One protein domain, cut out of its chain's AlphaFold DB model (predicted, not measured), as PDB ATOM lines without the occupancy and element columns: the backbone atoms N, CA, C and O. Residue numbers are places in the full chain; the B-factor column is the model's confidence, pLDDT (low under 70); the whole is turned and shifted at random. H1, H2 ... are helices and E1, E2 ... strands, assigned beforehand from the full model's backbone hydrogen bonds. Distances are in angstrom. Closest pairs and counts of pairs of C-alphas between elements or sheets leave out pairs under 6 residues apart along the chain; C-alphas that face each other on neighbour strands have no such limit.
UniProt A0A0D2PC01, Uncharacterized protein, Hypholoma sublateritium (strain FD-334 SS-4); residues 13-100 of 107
ATOM      1  N   PHE A  13     133.267 130.330 232.153       94.94
ATOM      2  CA  PHE A  13     134.714 130.227 232.146       94.94
ATOM      3  C   PHE A  13     135.114 128.755 232.229       94.94
ATOM      4  O   PHE A  13     134.635 128.023 233.105       94.94
ATOM      5  N   GLY A  14     135.993 128.294 231.345       95.38
ATOM      6  CA  GLY A  14     136.451 126.913 231.389       95.38
ATOM      7  C   GLY A  14     137.349 126.479 230.242       95.38
ATOM      8  O   GLY A  14     137.937 127.284 229.524       95.38
ATOM      9  N   PHE A  15     137.478 125.162 230.091       94.00
ATOM     10  CA  PHE A  15     138.336 124.550 229.082       94.00
ATOM     11  C   PHE A  15     137.522 124.048 227.897       94.00
ATOM     12  O   PHE A  15     136.731 123.113 228.019       94.00
ATOM     13  N   ILE A  16     137.788 124.604 226.717       91.00
ATOM     14  CA  ILE A  16     137.161 124.152 225.475       91.00
ATOM     15  C   ILE A  16     137.844 122.882 224.954       91.00
ATOM     16  O   ILE A  16     139.057 122.850 224.712       91.00
ATOM     17  N   PHE A  17     137.032 121.861 224.684       89.19
ATOM     18  CA  PHE A  17     137.421 120.568 224.132       89.19
ATOM     19  C   PHE A  17     136.885 120.377 222.706       89.19
ATOM     20  O   PHE A  17     135.922 119.646 222.457       89.19
ATOM     21  N   SER A  18     137.582 120.984 221.740       88.06
ATOM     22  CA  SER A  18     137.416 120.657 220.318       88.06
ATOM     23  C   SER A  18     137.799 119.198 220.028       88.06
ATOM     24  O   SER A  18     138.461 118.539 220.838       88.06
ATOM     25  N   HIS A  19     137.404 118.671 218.863       88.50
ATOM     26  CA  HIS A  19     137.749 117.302 218.455       88.50
ATOM     27  C   HIS A  19     139.263 117.033 218.559       88.50
ATOM     28  O   HIS A  19     139.677 116.105 219.254       88.50
ATOM     29  N   ASN A  20     140.088 117.913 217.988       89.69
ATOM     30  CA  ASN A  20     141.549 117.780 218.011       89.69
ATOM     31  C   ASN A  20     142.118 117.827 219.433       89.69
ATOM     32  O   ASN A  20     143.009 117.052 219.769       89.69
ATOM     33  N   ARG A  21     141.572 118.680 220.309       89.88
ATOM     34  CA  ARG A  21     142.001 118.755 221.715       89.88
ATOM     35  C   ARG A  21     141.639 117.499 222.503       89.88
ATOM     36  O   ARG A  21     142.419 117.097 223.368       89.88
ATOM     37  N   LYS A  22     140.484 116.885 222.222       91.44
ATOM     38  CA  LYS A  22     140.089 115.590 222.802       91.44
ATOM     39  C   LYS A  22     141.015 114.479 222.318       91.44
ATOM     40  O   LYS A  22     141.477 113.686 223.131       91.44
ATOM     41  N   LEU A  23     141.335 114.457 221.025       93.81
ATOM     42  CA  LEU A  23     142.215 113.449 220.439       93.81
ATOM     43  C   LEU A  23     143.660 113.578 220.944       93.81
ATOM     44  O   LEU A  23     144.270 112.577 221.299       93.81
ATOM     45  N   ALA A  24     144.182 114.800 221.063       92.94
ATOM     46  CA  ALA A  24     145.504 115.046 221.638       92.94
ATOM     47  C   ALA A  24     145.593 114.561 223.093       92.94
ATOM     48  O   ALA A  24     146.564 113.908 223.466       92.94
ATOM     49  N   TRP A  25     144.555 114.811 223.902       94.56
ATOM     50  CA  TRP A  25     144.486 114.285 225.268       94.56
ATOM     51  C   TRP A  25     144.406 112.749 225.271       94.56
ATOM     52  O   TRP A  25     145.139 112.095 226.007       94.56
ATOM     53  N   ALA A  26     143.585 112.162 224.391       94.94
ATOM     54  CA  ALA A  26     143.496 110.711 224.219       94.94
ATOM     55  C   ALA A  26     144.852 110.084 223.854       94.94
ATOM     56  O   ALA A  26     145.201 109.041 224.394       94.94
ATOM     57  N   ASN A  27     145.627 110.720 222.970       94.56
ATOM     58  CA  ASN A  27     146.972 110.281 222.597       94.56
ATOM     59  C   ASN A  27     147.936 110.366 223.786       94.56
ATOM     60  O   ASN A  27     148.574 109.370 224.117       94.56
ATOM     61  N   LYS A  28     147.985 111.518 224.473       93.88
ATOM     62  CA  LYS A  28     148.855 111.754 225.641       93.88
ATOM     63  C   LYS A  28     148.639 110.723 226.755       93.88
ATOM     64  O   LYS A  28     149.587 110.345 227.431       93.88
ATOM     65  N   HIS A  29     147.403 110.261 226.936       94.12
ATOM     66  CA  HIS A  29     147.033 109.294 227.974       94.12
ATOM     67  C   HIS A  29     146.802 107.865 227.456       94.12
ATOM     68  O   HIS A  29     146.246 107.047 228.187       94.12
ATOM     69  N   ASN A  30     147.205 107.567 226.217       94.25
ATOM     70  CA  ASN A  30     147.058 106.258 225.576       94.25
ATOM     71  C   ASN A  30     145.634 105.661 225.664       94.25
ATOM     72  O   ASN A  30     145.425 104.481 225.944       94.25
ATOM     73  N   ILE A  31     144.616 106.496 225.449       94.38
ATOM     74  CA  ILE A  31     143.215 106.078 225.488       94.38
ATOM     75  C   ILE A  31     142.856 105.388 224.174       94.38
ATOM     76  O   ILE A  31     142.750 106.044 223.131       94.38
ATOM     77  N   PHE A  32     142.633 104.073 224.255       92.38
ATOM     78  CA  PHE A  32     142.165 103.213 223.160       92.38
ATOM     79  C   PHE A  32     142.937 103.439 221.845       92.38
ATOM     80  O   PHE A  32     142.327 103.864 220.863       92.38
ATOM     81  N   PRO A  33     144.263 103.201 221.816       91.69
ATOM     82  CA  PRO A  33     145.118 103.548 220.676       91.69
ATOM     83  C   PRO A  33     144.644 102.936 219.351       91.69
ATOM     84  O   PRO A  33     144.693 103.612 218.328       91.69
ATOM     85  N   ASP A  34     144.076 101.729 219.395       94.50
ATOM     86  CA  ASP A  34     143.670 100.962 218.208       94.50
ATOM     87  C   ASP A  34     142.239 101.261 217.730       94.50
ATOM     88  O   ASP A  34     141.714 100.611 216.824       94.50
ATOM     89  N   ARG A  35     141.542 102.208 218.369       94.25
ATOM     90  CA  ARG A  35     140.160 102.560 218.015       94.25
ATOM     91  C   ARG A  35     140.107 103.785 217.111       94.25
ATOM     92  O   ARG A  35     140.971 104.655 217.140       94.25
ATOM     93  N   HIS A  36     139.017 103.889 216.355       95.38
ATOM     94  CA  HIS A  36     138.742 105.056 215.522       95.38
ATOM     95  C   HIS A  36     138.779 106.363 216.351       95.38
ATOM     96  O   HIS A  36     138.261 106.368 217.477       95.38
ATOM     97  N   PRO A  37     139.321 107.481 215.818       93.50
ATOM     98  CA  PRO A  37     139.445 108.749 216.541       93.50
ATOM     99  C   PRO A  37     138.163 109.210 217.237       93.50
ATOM    100  O   PRO A  37     138.220 109.667 218.376       93.50
ATOM    101  N   LEU A  38     136.999 109.014 216.609       91.56
ATOM    102  CA  LEU A  38     135.699 109.350 217.200       91.56
ATOM    103  C   LEU A  38     135.506 108.703 218.585       91.56
ATOM    104  O   LEU A  38     135.334 109.416 219.576       91.56
ATOM    105  N   HIS A  39     135.655 107.377 218.683       92.81
ATOM    106  CA  HIS A  39     135.518 106.639 219.945       92.81
ATOM    107  C   HIS A  39     136.556 107.074 220.982       92.81
ATOM    108  O   HIS A  39     136.268 107.150 222.178       92.81
ATOM    109  N   ARG A  40     137.773 107.392 220.528       94.75
ATOM    110  CA  ARG A  40     138.846 107.876 221.405       94.75
ATOM    111  C   ARG A  40     138.498 109.234 222.005       94.75
ATOM    112  O   ARG A  40     138.692 109.431 223.203       94.75
ATOM    113  N   THR A  41     137.927 110.146 221.215       93.06
ATOM    114  CA  THR A  41     137.513 111.468 221.711       93.06
ATOM    115  C   THR A  41     136.362 111.399 222.713       93.06
ATOM    116  O   THR A  41     136.388 112.117 223.713       93.06
ATOM    117  N   GLU A  42     135.385 110.517 222.499       91.50
ATOM    118  CA  GLU A  42     134.300 110.283 223.459       91.50
ATOM    119  C   GLU A  42     134.820 109.680 224.764       91.50
ATOM    120  O   GLU A  42     134.451 110.118 225.857       91.50
ATOM    121  N   LYS A  43     135.713 108.687 224.665       94.12
ATOM    122  CA  LYS A  43     136.300 108.045 225.841       94.12
ATOM    123  C   LYS A  43     137.193 109.007 226.622       94.12
ATOM    124  O   LYS A  43     137.136 108.996 227.848       94.12
ATOM    125  N   ALA A  44     137.946 109.873 225.943       94.19
ATOM    126  CA  ALA A  44     138.751 110.907 226.588       94.19
ATOM    127  C   ALA A  44     137.903 111.822 227.478       94.19
ATOM    128  O   ALA A  44     138.252 112.028 228.637       94.19
ATOM    129  N   LEU A  45     136.757 112.308 226.988       91.69
ATOM    130  CA  LEU A  45     135.877 113.166 227.786       91.69
ATOM    131  C   LEU A  45     135.333 112.438 229.026       91.69
ATOM    132  O   LEU A  45     135.316 113.004 230.117       91.69
ATOM    133  N   LYS A  46     134.946 111.163 228.875       92.19
ATOM    134  CA  LYS A  46     134.504 110.316 229.994       92.19
ATOM    135  C   LYS A  46     135.610 110.123 231.035       92.19
ATOM    136  O   LYS A  46     135.341 110.208 232.229       92.19
ATOM    137  N   GLU A  47     136.849 109.890 230.604       94.88
ATOM    138  CA  GLU A  47     137.985 109.731 231.520       94.88
ATOM    139  C   GLU A  47     138.371 111.039 232.216       94.88
ATOM    140  O   GLU A  47     138.651 111.018 233.412       94.88
ATOM    141  N   ILE A  48     138.323 112.177 231.517       93.50
ATOM    142  CA  ILE A  48     138.512 113.505 232.121       93.50
ATOM    143  C   ILE A  48     137.478 113.720 233.228       93.50
ATOM    144  O   ILE A  48     137.843 113.998 234.369       93.50
ATOM    145  N   ALA A  49     136.193 113.516 232.925       91.75
ATOM    146  CA  ALA A  49     135.127 113.656 233.911       91.75
ATOM    147  C   ALA A  49     135.325 112.710 235.106       91.75
ATOM    148  O   ALA A  49     135.145 113.121 236.248       91.75
ATOM    149  N   ARG A  50     135.746 111.459 234.870       94.06
ATOM    150  CA  ARG A  50     136.000 110.477 235.935       94.06
ATOM    151  C   ARG A  50     137.136 110.897 236.873       94.06
ATOM    152  O   ARG A  50     137.038 110.635 238.070       94.06
ATOM    153  N   ARG A  51     138.195 111.517 236.344       94.88
ATOM    154  CA  ARG A  51     139.367 111.963 237.121       94.88
ATOM    155  C   ARG A  51     139.100 113.212 237.958       94.88
ATOM    156  O   ARG A  51     139.767 113.404 238.966       94.88
ATOM    157  N   LEU A  52     138.125 114.032 237.576       94.25
ATOM    158  CA  LEU A  52     137.721 115.194 238.366       94.25
ATOM    159  C   LEU A  52     136.894 114.773 239.591       94.25
ATOM    160  O   LEU A  52     136.105 113.820 239.494       94.25
ATOM    161  N   PRO A  53     136.984 115.498 240.721       94.31
ATOM    162  CA  PRO A  53     136.053 115.312 241.828       94.31
ATOM    163  C   PRO A  53     134.626 115.662 241.387       94.31
ATOM    164  O   PRO A  53     134.426 116.503 240.511       94.31
ATOM    165  N   ALA A  54     133.622 115.014 241.983       93.06
ATOM    166  CA  ALA A  54     132.235 115.078 241.510       93.06
ATOM    167  C   ALA A  54     131.685 116.513 241.381       93.06
ATOM    168  O   ALA A  54     131.020 116.822 240.395       93.06
ATOM    169  N   SER A  55     132.034 117.401 242.314       91.62
ATOM    170  CA  SER A  55     131.634 118.816 242.323       91.62
ATOM    171  C   SER A  55     132.191 119.644 241.155       91.62
ATOM    172  O   SER A  55     131.658 120.710 240.860       91.62
ATOM    173  N   PHE A  56     133.227 119.158 240.467       92.62
ATOM    174  CA  PHE A  56     133.909 119.853 239.367       92.62
ATOM    175  C   PHE A  56     133.546 119.289 237.983       92.62
ATOM    176  O   PHE A  56     134.041 119.761 236.959       92.62
ATOM    177  N   ARG A  57     132.647 118.295 237.916       93.56
ATOM    178  CA  ARG A  57     132.219 117.630 236.670       93.56
ATOM    179  C   ARG A  57     131.116 118.406 235.942       93.56
ATOM    180  O   ARG A  57     130.087 117.839 235.581       93.56
ATOM    181  N   ARG A  58     131.311 119.710 235.736       93.06
ATOM    182  CA  ARG A  58     130.352 120.568 235.026       93.06
ATOM    183  C   ARG A  58     130.736 120.681 233.556       93.06
ATOM    184  O   ARG A  58     131.878 120.998 233.240       93.06
ATOM    185  N   VAL A  59     129.788 120.432 232.657       92.25
ATOM    186  CA  VAL A  59     129.986 120.576 231.208       92.25
ATOM    187  C   VAL A  59     128.885 121.429 230.601       92.25
ATOM    188  O   VAL A  59     127.734 121.346 231.022       92.25
ATOM    189  N   ALA A  60     129.238 122.228 229.601       90.75
ATOM    190  CA  ALA A  60     128.298 123.013 228.815       90.75
ATOM    191  C   ALA A  60     128.621 122.876 227.326       90.75
ATOM    192  O   ALA A  60     129.780 122.696 226.944       90.75
ATOM    193  N   LEU A  61     127.593 122.972 226.487       89.94
ATOM    194  CA  LEU A  61     127.774 123.183 225.060       89.94
ATOM    195  C   LEU A  61     127.846 124.692 224.831       89.94
ATOM    196  O   LEU A  61     126.856 125.390 225.036       89.94
ATOM    197  N   VAL A  62     129.018 125.193 224.455       87.88
ATOM    198  CA  VAL A  62     129.225 126.615 224.162       87.88
ATOM    199  C   VAL A  62     129.342 126.801 222.659       87.88
ATOM    200  O   VAL A  62     129.886 125.941 221.968       87.88
ATOM    201  N   HIS A  63     128.812 127.901 222.142       79.38
ATOM    202  CA  HIS A  63     128.919 128.218 220.724       79.38
ATOM    203  C   HIS A  63     130.171 129.061 220.523       79.38
ATOM    204  O   HIS A  63     130.222 130.202 220.975       79.38
ATOM    205  N   ASP A  64     131.179 128.504 219.851       66.12
ATOM    206  CA  ASP A  64     132.149 129.366 219.187       66.12
ATOM    207  C   ASP A  64     131.536 129.876 217.865       66.12
ATOM    208  O   ASP A  64     130.511 129.369 217.402       66.12
ATOM    209  N   ALA A  65     132.134 130.900 217.251       67.81
ATOM    210  CA  ALA A  65     131.611 131.519 216.026       67.81
ATOM    211  C   ALA A  65     131.488 130.560 214.815       67.81
ATOM    212  O   ALA A  65     130.990 130.967 213.768       67.81
ATOM    213  N   LYS A  66     131.973 129.315 214.916       67.31
ATOM    214  CA  LYS A  66     132.020 128.326 213.832       67.31
ATOM    215  C   LYS A  66     131.217 127.061 214.143       67.31
ATOM    216  O   LYS A  66     130.681 126.455 213.219       67.31
ATOM    217  N   SER A  67     131.174 126.612 215.397       72.25
ATOM    218  CA  SER A  67     130.564 125.342 215.788       72.25
ATOM    219  C   SER A  67     130.339 125.247 217.305       72.25
ATOM    220  O   SER A  67     131.125 125.784 218.090       72.25
ATOM    221  N   PRO A  68     129.304 124.523 217.766       83.00
ATOM    222  CA  PRO A  68     129.188 124.195 219.177       83.00
ATOM    223  C   PRO A  68     130.348 123.291 219.629       83.00
ATOM    224  O   PRO A  68     130.658 122.265 219.019       83.00
ATOM    225  N   VAL A  69     130.974 123.652 220.743       88.00
ATOM    226  CA  VAL A  69     132.085 122.925 221.360       88.00
ATOM    227  C   VAL A  69     131.772 122.614 222.818       88.00
ATOM    228  O   VAL A  69     131.072 123.351 223.509       88.00
ATOM    229  N   ILE A  70     132.285 121.486 223.307       91.44
ATOM    230  CA  ILE A  70     132.106 121.102 224.708       91.44
ATOM    231  C   ILE A  70     133.084 121.915 225.554       91.44
ATOM    232  O   ILE A  70     134.291 121.878 225.308       91.44
ATOM    233  N   CYS A  71     132.568 122.603 226.563       92.69
ATOM    234  CA  CYS A  71     133.342 123.273 227.593       92.69
ATOM    235  C   CYS A  71     133.254 122.480 228.898       92.69
ATOM    236  O   CYS A  71     132.163 122.128 229.347       92.69
ATOM    237  N   LEU A  72     134.405 122.203 229.506       94.00
ATOM    238  CA  LEU A  72     134.483 121.790 230.900       94.00
ATOM    239  C   LEU A  72     134.462 123.057 231.761       94.00
ATOM    240  O   LEU A  72     135.429 123.820 231.767       94.00
ATOM    241  N   VAL A  73     133.340 123.283 232.437       95.19
ATOM    242  CA  VAL A  73     133.000 124.549 233.087       95.19
ATOM    243  C   VAL A  73     133.638 124.630 234.468       95.19
ATOM    244  O   VAL A  73     133.390 123.782 235.327       95.19
ATOM    245  N   ILE A  74     134.402 125.698 234.686       95.81
ATOM    246  CA  ILE A  74     134.942 126.082 235.991       95.81
ATOM    247  C   ILE A  74     133.938 126.962 236.717       95.81
ATOM    248  O   ILE A  74     133.684 126.713 237.892       95.81
ATOM    249  N   CYS A  75     133.347 127.948 236.035       95.25
ATOM    250  CA  CYS A  75     132.312 128.817 236.593       95.25
ATOM    251  C   CYS A  75     131.481 129.536 235.522       95.25
ATOM    252  O   CYS A  75     131.762 129.410 234.332       95.25
ATOM    253  N   SER A  76     130.463 130.291 235.938       94.75
ATOM    254  CA  SER A  76     129.708 131.207 235.072       94.75
ATOM    255  C   SER A  76     129.714 132.645 235.592       94.75
ATOM    256  O   SER A  76     130.097 132.909 236.729       94.75
ATOM    257  N   ASN A  77     129.268 133.591 234.767       93.44
ATOM    258  CA  ASN A  77     129.102 134.993 235.160       93.44
ATOM    259  C   ASN A  77     127.781 135.282 235.908       93.44
ATOM    260  O   ASN A  77     127.429 136.444 236.084       93.44
ATOM    261  N   LYS A  78     127.048 134.250 236.356       90.31
ATOM    262  CA  LYS A  78     125.744 134.412 237.027       90.31
ATOM    263  C   LYS A  78     125.828 135.069 238.402       90.31
ATOM    264  O   LYS A  78     124.879 135.720 238.819       90.31
ATOM    265  N   THR A  79     126.911 134.830 239.140       91.81
ATOM    266  CA  THR A  79     127.082 135.338 240.508       91.81
ATOM    267  C   THR A  79     128.535 135.719 240.755       91.81
ATOM    268  O   THR A  79     129.443 135.132 240.164       91.81
ATOM    269  N   GLU A  80     128.768 136.653 241.676       92.12
ATOM    270  CA  GLU A  80     130.121 137.018 242.117       92.12
ATOM    271  C   GLU A  80     130.883 135.819 242.694       92.12
ATOM    272  O   GLU A  80     132.074 135.652 242.435       92.12
ATOM    273  N   ALA A  81     130.184 134.934 243.411       92.94
ATOM    274  CA  ALA A  81     130.765 133.715 243.963       92.94
ATOM    275  C   ALA A  81     131.249 132.743 242.873       92.94
ATOM    276  O   ALA A  81     132.273 132.087 243.044       92.94
ATOM    277  N   GLU A  82     130.540 132.639 241.743       93.00
ATOM    278  CA  GLU A  82     131.027 131.876 240.591       93.00
ATOM    279  C   GLU A  82     132.200 132.595 239.916       93.00
ATOM    280  O   GLU A  82     133.218 131.960 239.661       93.00
ATOM    281  N   LEU A  83     132.114 133.910 239.705       93.31
ATOM    282  CA  LEU A  83     133.192 134.709 239.108       93.31
ATOM    283  C   LEU A  83     134.512 134.599 239.882       93.31
ATOM    284  O   LEU A  83     135.578 134.528 239.268       93.31
ATOM    285  N   ALA A  84     134.455 134.540 241.214       94.12
ATOM    286  CA  ALA A  84     135.632 134.382 242.066       94.12
ATOM    287  C   ALA A  84     136.419 133.093 241.755       94.12
ATOM    288  O   ALA A  84     137.650 133.102 241.793       94.12
ATOM    289  N   LYS A  85     135.735 132.013 241.348       94.06
ATOM    290  CA  LYS A  85     136.363 130.718 241.027       94.06
ATOM    291  C   LYS A  85     137.289 130.785 239.815       94.06
ATOM    292  O   LYS A  85     138.214 129.986 239.726       94.06
ATOM    293  N   ALA A  86     137.088 131.740 238.904       93.38
ATOM    294  CA  ALA A  86     137.979 131.939 237.758       93.38
ATOM    295  C   ALA A  86     139.401 132.363 238.173       93.38
ATOM    296  O   ALA A  86     140.333 132.240 237.381       93.38
ATOM    297  N   LYS A  87     139.563 132.875 239.400       93.94
ATOM    298  CA  LYS A  87     140.838 133.341 239.963       93.94
ATOM    299  C   LYS A  87     141.322 132.487 241.135       93.94
ATOM    300  O   LYS A  87     142.371 132.788 241.696       93.94
ATOM    301  N   ASP A  88     140.568 131.461 241.516       96.12
ATOM    302  CA  ASP A  88     140.901 130.600 242.645       96.12
ATOM    303  C   ASP A  88     142.002 129.599 242.229       96.12
ATOM    304  O   ASP A  88     141.751 128.719 241.396       96.12
ATOM    305  N   PRO A  89     143.228 129.713 242.775       94.69
ATOM    306  CA  PRO A  89     144.354 128.890 242.349       94.69
ATOM    307  C   PRO A  89     144.170 127.408 242.692       94.69
ATOM    308  O   PRO A  89     144.666 126.551 241.957       94.69
ATOM    309  N   ASP A  90     143.442 127.084 243.764       95.69
ATOM    310  CA  ASP A  90     143.196 125.701 244.160       95.69
ATOM    311  C   ASP A  90     142.218 125.029 243.203       95.69
ATOM    312  O   ASP A  90     142.461 123.909 242.745       95.69
ATOM    313  N   ILE A  91     141.155 125.743 242.825       94.69
ATOM    314  CA  ILE A  91     140.213 125.267 241.811       94.69
ATOM    315  C   ILE A  91     140.933 125.069 240.476       94.69
ATOM    316  O   ILE A  91     140.820 123.999 239.875       94.69
ATOM    317  N   LEU A  92     141.693 126.064 240.013       94.56
ATOM    318  CA  LEU A  92     142.416 125.974 238.743       94.56
ATOM    319  C   LEU A  92     143.389 124.789 238.729       94.56
ATOM    320  O   LEU A  92     143.427 124.045 237.746       94.56
ATOM    321  N   ARG A  93     144.115 124.559 239.829       95.44
ATOM    322  CA  ARG A  93     145.025 123.416 239.981       95.44
ATOM    323  C   ARG A  93     144.310 122.076 239.804       95.44
ATOM    324  O   ARG A  93     144.769 121.269 239.002       95.44
ATOM    325  N   ILE A  94     143.154 121.874 240.448       95.12
ATOM    326  CA  ILE A  94     142.357 120.636 240.311       95.12
ATOM    327  C   ILE A  94     142.040 120.342 238.841       95.12
ATOM    328  O   ILE A  94     142.130 119.195 238.393       95.12
ATOM    329  N   TYR A  95     141.668 121.366 238.071       95.12
ATOM    330  CA  TYR A  95     141.408 121.178 236.648       95.12
ATOM    331  C   TYR A  95     142.692 120.894 235.864       95.12
ATOM    332  O   TYR A  95     142.701 119.952 235.068       95.12
ATOM    333  N   HIS A  96     143.768 121.657 236.081       95.00
ATOM    334  CA  HIS A  96     145.044 121.472 235.379       95.00
ATOM    335  C   HIS A  96     145.670 120.095 235.612       95.00
ATOM    336  O   HIS A  96     146.207 119.523 234.661       95.00
ATOM    337  N   ASP A  97     145.525 119.519 236.806       94.38
ATOM    338  CA  ASP A  97     145.992 118.161 237.117       94.38
ATOM    339  C   ASP A  97     145.350 117.100 236.204       94.38
ATOM    340  O   ASP A  97     145.938 116.053 235.923       94.38
ATOM    341  N   VAL A  98     144.148 117.376 235.686       93.31
ATOM    342  CA  VAL A  98     143.422 116.473 234.784       93.31
ATOM    343  C   VAL A  98     143.598 116.854 233.315       93.31
ATOM    344  O   VAL A  98     143.810 115.980 232.467       93.31
ATOM    345  N   VAL A  99     143.469 118.139 232.977       91.56
ATOM    346  CA  VAL A  99     143.427 118.597 231.576       91.56
ATOM    347  C   VAL A  99     144.803 118.939 231.002       91.56
ATOM    348  O   VAL A  99     144.940 118.968 229.777       91.56
ATOM    349  N   GLY A 100     145.804 119.139 231.861       88.19
ATOM    350  CA  GLY A 100     147.156 119.574 231.519       88.19
ATOM    351  C   GLY A 100     147.394 121.058 231.815       88.19
ATOM    352  O   GLY A 100     146.546 121.909 231.532       88.19
TER     353      GLY A 100
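Overview. This is residues 13 to 100 of the 107 residues of an uncharacterized protein of Hypholoma sublateritium (strain FD-334 SS-4) (UniProt A0A0D2PC01). What does the model look like? A strongly twisted three-stranded sheet lies between the crossed helices H1 and H2, toward one end of the elongated body, and short H3 at the other, with H4 along E1. E3 bends by 90 degrees at residue 73, and E2 and E3 form a hairpin. What is printed? There are 88 residues, with four named helices and three named strands in the order E1 H1 H2 E2 E3 H3 H4; the class is mixed, and the antiparallel sheet runs E1 E3 E2. The whole is compact, with a radius of gyration of the C-alphas of 13.7 A, and spans 45 by 29 by 17 A.

Along the chain. What comes first? E1 is residues 13 to 17, from C-alpha 13 at (134.714, 130.227, 232.146); H1 is 19 to 28 and H2 is 37 to 51, 20.8 A long. What follows? E2 is 59 to 63, E3 68 to 76, 17.4 A, H3 80 to 85, and H4 89 to 99, ending at C-alpha 99 at (143.427, 118.597, 231.576).

Arrangement. How does the sheet pair? E3 is antiparallel to E1, with N 15 and O 72 3.0 A apart, and to E2, with N 60 and O 71 2.9 A apart, both within hydrogen-bond range. E1, H1 H2, E2 make a split strand-helix-strand unit, two strands of one sheet with helices between them along the chain and E3 between them in the sheet; its crossover is right-handed. How do the helices stand? H1 and H2 touch, the closest C-alphas being Lys 22 and Thr 41, 5.0 A, while H2 and H4 only just touch, only at their ends, with 3 pairs of C-alphas within 8 A, the closest Ile 48 and Val 98, 6.3 A. H1, H2 and H3 only graze the sheet; H4 is on it, running along the strands at 5 degrees to E1 on the local plane. Every O i to N i+4 pair is within hydrogen-bond range in H1 and H2, 1 of 2 in H3 and 6 of 7 in H4.

Size, cuts and confidence. How large is it? The two C-alphas farthest apart, Asp 34 and Glu 80, are 45.3 A apart. Is it unbroken and confident? The printed part has no cut and no long link; residues 64 to 66 have pLDDT under 70.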